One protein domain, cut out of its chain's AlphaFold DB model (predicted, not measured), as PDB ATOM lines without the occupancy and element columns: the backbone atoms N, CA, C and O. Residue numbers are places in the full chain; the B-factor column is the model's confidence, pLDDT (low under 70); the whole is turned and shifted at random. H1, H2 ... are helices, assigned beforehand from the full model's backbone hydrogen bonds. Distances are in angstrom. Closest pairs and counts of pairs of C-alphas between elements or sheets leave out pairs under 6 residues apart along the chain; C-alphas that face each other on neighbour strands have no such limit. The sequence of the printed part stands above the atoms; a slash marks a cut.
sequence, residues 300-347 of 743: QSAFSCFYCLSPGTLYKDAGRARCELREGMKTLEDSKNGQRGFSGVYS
ATOM      1  N   GLN A 300     163.881 195.145 205.561       88.56
ATOM      2  CA  GLN A 300     164.683 195.436 206.749       88.56
ATOM      3  C   GLN A 300     165.447 194.210 207.268       88.56
ATOM      4  O   GLN A 300     166.271 194.335 208.158       88.56
ATOM      5  N   SER A 301     165.200 193.008 206.748       90.94
ATOM      6  CA  SER A 301     165.948 191.818 207.156       90.94
ATOM      7  C   SER A 301     167.321 191.754 206.480       90.94
ATOM      8  O   SER A 301     167.483 192.189 205.337       90.94
ATOM      9  N   ALA A 302     168.301 191.155 207.157       93.75
ATOM     10  CA  ALA A 302     169.587 190.810 206.558       93.75
ATOM     11  C   ALA A 302     169.398 189.889 205.338       93.75
ATOM     12  O   ALA A 302     168.479 189.064 205.302       93.75
ATOM     13  N   PHE A 303     170.265 190.029 204.334       95.44
ATOM     14  CA  PHE A 303     170.276 189.231 203.100       95.44
ATOM     15  C   PHE A 303     168.994 189.322 202.256       95.44
ATOM     16  O   PHE A 303     168.803 188.528 201.341       95.44
ATOM     17  N   SER A 304     168.105 190.277 202.537       92.69
ATOM     18  CA  SER A 304     166.794 190.393 201.883       92.69
ATOM     19  C   SER A 304     166.821 191.140 200.543       92.69
ATOM     20  O   SER A 304     165.764 191.361 199.944       92.69
ATOM     21  N   CYS A 305     167.997 191.563 200.068       94.06
ATOM     22  CA  CYS A 305     168.155 192.105 198.721       94.06
ATOM     23  C   CYS A 305     167.986 190.978 197.689       94.06
ATOM     24  O   CYS A 305     168.448 189.849 197.887       94.06
ATOM     25  N   PHE A 306     167.298 191.276 196.589       93.88
ATOM     26  CA  PHE A 306     167.046 190.304 195.525       93.88
ATOM     27  C   PHE A 306     168.332 189.966 194.767       93.88
ATOM     28  O   PHE A 306     168.556 188.811 194.407       93.88
ATOM     29  N   TYR A 307     169.202 190.963 194.612       95.69
ATOM     30  CA  TYR A 307     170.390 190.901 193.771       95.69
ATOM     31  C   TYR A 307     171.658 190.492 194.528       95.69
ATOM     32  O   TYR A 307     172.544 189.881 193.938       95.69
ATOM     33  N   CYS A 308     171.749 190.744 195.840       96.50
ATOM     34  CA  CYS A 308     172.938 190.404 196.628       96.50
ATOM     35  C   CYS A 308     172.646 189.907 198.047       96.50
ATOM     36  O   CYS A 308     171.543 190.035 198.579       96.50
ATOM     37  N   LEU A 309     173.684 189.362 198.677       96.44
ATOM     38  CA  LEU A 309     173.691 188.894 200.060       96.44
ATOM     39  C   LEU A 309     174.247 189.965 201.015       96.44
ATOM     40  O   LEU A 309     175.117 189.674 201.833       96.44
ATOM     41  N   SER A 310     173.755 191.203 200.917       95.69
ATOM     42  CA  SER A 310     174.111 192.262 201.874       95.69
ATOM     43  C   SER A 310     173.582 191.918 203.278       95.69
ATOM     44  O   SER A 310     172.379 191.663 203.416       95.69
ATOM     45  N   PRO A 311     174.434 191.888 204.324       94.56
ATOM     46  CA  PRO A 311     174.007 191.589 205.692       94.56
ATOM     47  C   PRO A 311     173.255 192.757 206.344       94.56
ATOM     48  O   PRO A 311     172.575 192.544 207.346       94.56
ATOM     49  N   GLY A 312     173.346 193.966 205.772       91.62
ATOM     50  CA  GLY A 312     172.657 195.153 206.269       91.62
ATOM     51  C   GLY A 312     171.145 194.948 206.359       91.62
ATOM     52  O   GLY A 312     170.554 194.181 205.590       91.62
ATOM     53  N   THR A 313     170.515 195.619 207.317       89.44
ATOM     54  CA  THR A 313     169.090 195.490 207.639       89.44
ATOM     55  C   THR A 313     168.290 196.603 206.966       89.44
ATOM     56  O   THR A 313     167.935 196.461 205.792       89.44
ATOM     57  N   LEU A 314     168.026 197.698 207.683       85.94
ATOM     58  CA  LEU A 314     167.290 198.871 207.205       85.94
ATOM     59  C   LEU A 314     168.056 199.616 206.101       85.94
ATOM     60  O   LEU A 314     167.456 200.036 205.108       85.94
ATOM     61  N   TYR A 315     169.372 199.714 206.268       91.94
ATOM     62  CA  TYR A 315     170.308 200.290 205.311       91.94
ATOM     63  C   TYR A 315     171.232 199.190 204.795       91.94
ATOM     64  O   TYR A 315     171.648 198.307 205.552       91.94
ATOM     65  N   LYS A 316     171.485 199.184 203.486       92.56
ATOM     66  CA  LYS A 316     172.205 198.100 202.817       92.56
ATOM     67  C   LYS A 316     173.372 198.644 202.015       92.56
ATOM     68  O   LYS A 316     173.189 199.319 201.005       92.56
ATOM     69  N   ASP A 317     174.567 198.264 202.434       89.81
ATOM     70  CA  ASP A 317     175.790 198.450 201.660       89.81
ATOM     71  C   ASP A 317     175.964 197.328 200.621       89.81
ATOM     72  O   ASP A 317     175.164 196.381 200.578       89.81
ATOM     73  N   ALA A 318     177.006 197.420 199.797       88.44
ATOM     74  CA  ALA A 318     177.391 196.396 198.835       88.44
ATOM     75  C   ALA A 318     177.440 194.996 199.476       88.44
ATOM     76  O   ALA A 318     177.947 194.787 200.578       88.44
ATOM     77  N   GLY A 319     176.908 194.010 198.759       92.50
ATOM     78  CA  GLY A 319     176.955 192.606 199.146       92.50
ATOM     79  C   GLY A 319     177.397 191.753 197.967       92.50
ATOM     80  O   GLY A 319     177.249 192.155 196.815       92.50
ATOM     81  N   ARG A 320     177.901 190.549 198.245       95.62
ATOM     82  CA  ARG A 320     178.250 189.601 197.179       95.62
ATOM     83  C   ARG A 320     177.005 189.223 196.369       95.62
ATOM     84  O   ARG A 320     175.943 188.987 196.957       95.62
ATOM     85  N   ALA A 321     177.130 189.171 195.046       95.75
ATOM     86  CA  ALA A 321     176.002 188.961 194.149       95.75
ATOM     87  C   ALA A 321     175.355 187.579 194.358       95.75
ATOM     88  O   ALA A 321     176.029 186.550 194.466       95.75
ATOM     89  N   ARG A 322     174.019 187.544 194.414       95.69
ATOM     90  CA  ARG A 322     173.247 186.306 194.602       95.69
ATOM     91  C   ARG A 322     173.360 185.405 193.376       95.69
ATOM     92  O   ARG A 322     173.482 184.196 193.545       95.69
ATOM     93  N   CYS A 323     173.370 185.996 192.181       94.12
ATOM     94  CA  CYS A 323     173.526 185.270 190.923       94.12
ATOM     95  C   CYS A 323     174.869 184.539 190.811       94.12
ATOM     96  O   CYS A 323     174.935 183.538 190.119       94.12
ATOM     97  N   GLU A 324     175.910 185.002 191.508       94.25
ATOM     98  CA  GLU A 324     177.234 184.369 191.499       94.25
ATOM     99  C   GLU A 324     177.360 183.310 192.602       94.25
ATOM    100  O   GLU A 324     177.832 182.199 192.373       94.25
ATOM    101  N   LEU A 325     176.922 183.623 193.827       95.75
ATOM    102  CA  LEU A 325     177.126 182.728 194.972       95.75
ATOM    103  C   LEU A 325     176.053 181.652 195.135       95.75
ATOM    104  O   LEU A 325     176.330 180.563 195.653       95.75
ATOM    105  N   ARG A 326     174.811 181.980 194.779       96.12
ATOM    106  CA  ARG A 326     173.619 181.155 195.020       96.12
ATOM    107  C   ARG A 326     172.857 180.928 193.719       96.12
ATOM    108  O   ARG A 326     171.634 181.003 193.699       96.12
ATOM    109  N   GLU A 327     173.567 180.646 192.636       94.88
ATOM    110  CA  GLU A 327     172.938 180.432 191.336       94.88
ATOM    111  C   GLU A 327     171.946 179.250 191.344       94.88
ATOM    112  O   GLU A 327     172.218 178.191 191.919       94.88
ATOM    113  N   GLY A 328     170.786 179.434 190.704       93.12
ATOM    114  CA  GLY A 328     169.838 178.366 190.380       93.12
ATOM    115  C   GLY A 328     169.384 177.571 191.604       93.12
ATOM    116  O   GLY A 328     168.722 178.106 192.497       93.12
ATOM    117  N   MET A 329     169.760 176.289 191.649       95.31
ATOM    118  CA  MET A 329     169.374 175.342 192.706       95.31
ATOM    119  C   MET A 329     169.719 175.825 194.115       95.31
ATOM    120  O   MET A 329     168.926 175.631 195.032       95.31
ATOM    121  N   LYS A 330     170.831 176.546 194.286       96.81
ATOM    122  CA  LYS A 330     171.218 177.101 195.590       96.81
ATOM    123  C   LYS A 330     170.221 178.151 196.098       96.81
ATOM    124  O   LYS A 330     169.936 178.199 197.290       96.81
ATOM    125  N   THR A 331     169.658 178.975 195.209       96.69
ATOM    126  CA  THR A 331     168.584 179.921 195.571       96.69
ATOM    127  C   THR A 331     167.277 179.187 195.889       96.69
ATOM    128  O   THR A 331     166.562 179.578 196.812       96.69
ATOM    129  N   LEU A 332     166.967 178.105 195.167       95.88
ATOM    130  CA  LEU A 332     165.791 177.269 195.446       95.88
ATOM    131  C   LEU A 332     165.893 176.598 196.826       95.88
ATOM    132  O   LEU A 332     164.921 176.600 197.579       95.88
ATOM    133  N   GLU A 333     167.067 176.075 197.185       96.50
ATOM    134  CA  GLU A 333     167.360 175.548 198.525       96.50
ATOM    135  C   GLU A 333     167.212 176.620 199.608       96.50
ATOM    136  O   GLU A 333     166.576 176.367 200.631       96.50
ATOM    137  N   ASP A 334     167.734 177.831 199.369       97.00
ATOM    138  CA  ASP A 334     167.582 178.950 200.304       97.00
ATOM    139  C   ASP A 334     166.099 179.256 200.566       97.00
ATOM    140  O   ASP A 334     165.714 179.487 201.711       97.00
ATOM    141  N   SER A 335     165.251 179.211 199.533       96.62
ATOM    142  CA  SER A 335     163.808 179.420 199.681       96.62
ATOM    143  C   SER A 335     163.111 178.281 200.424       96.62
ATOM    144  O   SER A 335     162.306 178.549 201.314       96.62
ATOM    145  N   LYS A 336     163.435 177.021 200.109       96.25
ATOM    146  CA  LYS A 336     162.864 175.846 200.794       96.25
ATOM    147  C   LYS A 336     163.198 175.827 202.285       96.25
ATOM    148  O   LYS A 336     162.350 175.473 203.094       96.25
ATOM    149  N   ASN A 337     164.410 176.255 202.633       96.69
ATOM    150  CA  ASN A 337     164.920 176.236 204.003       96.69
ATOM    151  C   ASN A 337     164.733 177.573 204.746       96.69
ATOM    152  O   ASN A 337     165.156 177.700 205.894       96.69
ATOM    153  N   GLY A 338     164.154 178.596 204.106       95.81
ATOM    154  CA  GLY A 338     163.966 179.928 204.693       95.81
ATOM    155  C   GLY A 338     165.265 180.637 205.091       95.81
ATOM    156  O   GLY A 338     165.324 181.313 206.124       95.81
ATOM    157  N   GLN A 339     166.319 180.482 204.289       96.00
ATOM    158  CA  GLN A 339     167.662 181.016 204.529       96.00
ATOM    159  C   GLN A 339     167.971 182.219 203.628       96.00
ATOM    160  O   GLN A 339     167.243 182.530 202.692       96.00
ATOM    161  N   ARG A 340     169.067 182.938 203.920       94.62
ATOM    162  CA  ARG A 340     169.645 183.982 203.037       94.62
ATOM    163  C   ARG A 340     168.631 185.007 202.503       94.62
ATOM    164  O   ARG A 340     168.693 185.416 201.341       94.62
ATOM    165  N   GLY A 341     167.727 185.433 203.384       93.56
ATOM    166  CA  GLY A 341     166.712 186.447 203.102       93.56
ATOM    167  C   GLY A 341     165.335 185.900 202.732       93.56
ATOM    168  O   GLY A 341     164.412 186.702 202.629       93.56
ATOM    169  N   PHE A 342     165.156 184.583 202.591       96.50
ATOM    170  CA  PHE A 342     163.850 183.958 202.358       96.50
ATOM    171  C   PHE A 342     163.073 183.695 203.653       96.50
ATOM    172  O   PHE A 342     163.646 183.488 204.725       96.50
ATOM    173  N   SER A 343     161.747 183.762 203.561       92.94
ATOM    174  CA  SER A 343     160.820 183.382 204.634       92.94
ATOM    175  C   SER A 343     160.668 181.856 204.716       92.94
ATOM    176  O   SER A 343     161.133 181.145 203.835       92.94
ATOM    177  N   GLY A 344     159.993 181.341 205.750       91.75
ATOM    178  CA  GLY A 344     159.751 179.897 205.903       91.75
ATOM    179  C   GLY A 344     158.746 179.296 204.910       91.75
ATOM    180  O   GLY A 344     158.416 178.121 205.021       91.75
ATOM    181  N   VAL A 345     158.222 180.086 203.966       94.00
ATOM    182  CA  VAL A 345     157.318 179.610 202.916       94.00
ATOM    183  C   VAL A 345     158.055 179.640 201.581       94.00
ATOM    184  O   VAL A 345     158.359 180.713 201.059       94.00
ATOM    185  N   TYR A 346     158.286 178.454 201.018       94.56
ATOM    186  CA  TYR A 346     158.814 178.289 199.665       94.56
ATOM    187  C   TYR A 346     157.918 178.983 198.633       94.56
ATOM    188  O   TYR A 346     156.694 178.868 198.724       94.56
ATOM    189  N   SER A 347     158.503 179.660 197.642       94.75
ATOM    190  CA  SER A 347     157.743 180.270 196.547       94.75
ATOM    191  C   SER A 347     157.890 179.498 195.235       94.75
ATOM    192  O   SER A 347     158.995 179.343 194.718       94.75
TER     193      SER A 347
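AT A GLANCE: This is residues 300 to 347 of the 743 residues of an uncharacterized protein of Caenorhabditis brenneri (UniProt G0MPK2). Little regular structure: the eight-residue helix H2 stands at one end of a flat body, and the loops of residues 300 to 321, folded back on themselves, fill the other end. The short helix H1 lies between them along the chain, and residues 337 to 347 fold back from the end of H2, with Gly 341 turned toward the loops. The printed part has 48 residues with two named helices, H1 then H2, and no named strand; the class is all helix, though only 12 residues are in named elements. It is compact, with a radius of gyration of the C-alphas of 10.2 A and spans of 26 by 22 by 11 A.

IN THESE COORDINATES: H2, residues 329 to 336, runs 10.4 A from C-alpha 329 at (169.374, 175.342, 192.706) to C-alpha 336 at (162.864, 175.846, 200.794). H1, residues 322 to 325, spans 5.3 A and begins with C-alpha 322 at (173.247, 186.306, 194.602).

HOW THE PARTS SIT: H2 and H1 are close but not clearly touching; their closest C-alphas, of Thr 331 and Arg 322, are 8.0 A apart. In H2 every O i to N i+4 pair is within hydrogen-bond range; H1 is too short for such a pair.

THE WHOLE: The farthest C-alphas, of Tyr 315 and Met 329, are 28.0 A apart. The printed part has no cut, H1 to H2 is a tight link, and no printed residue is under 70 in pLDDT.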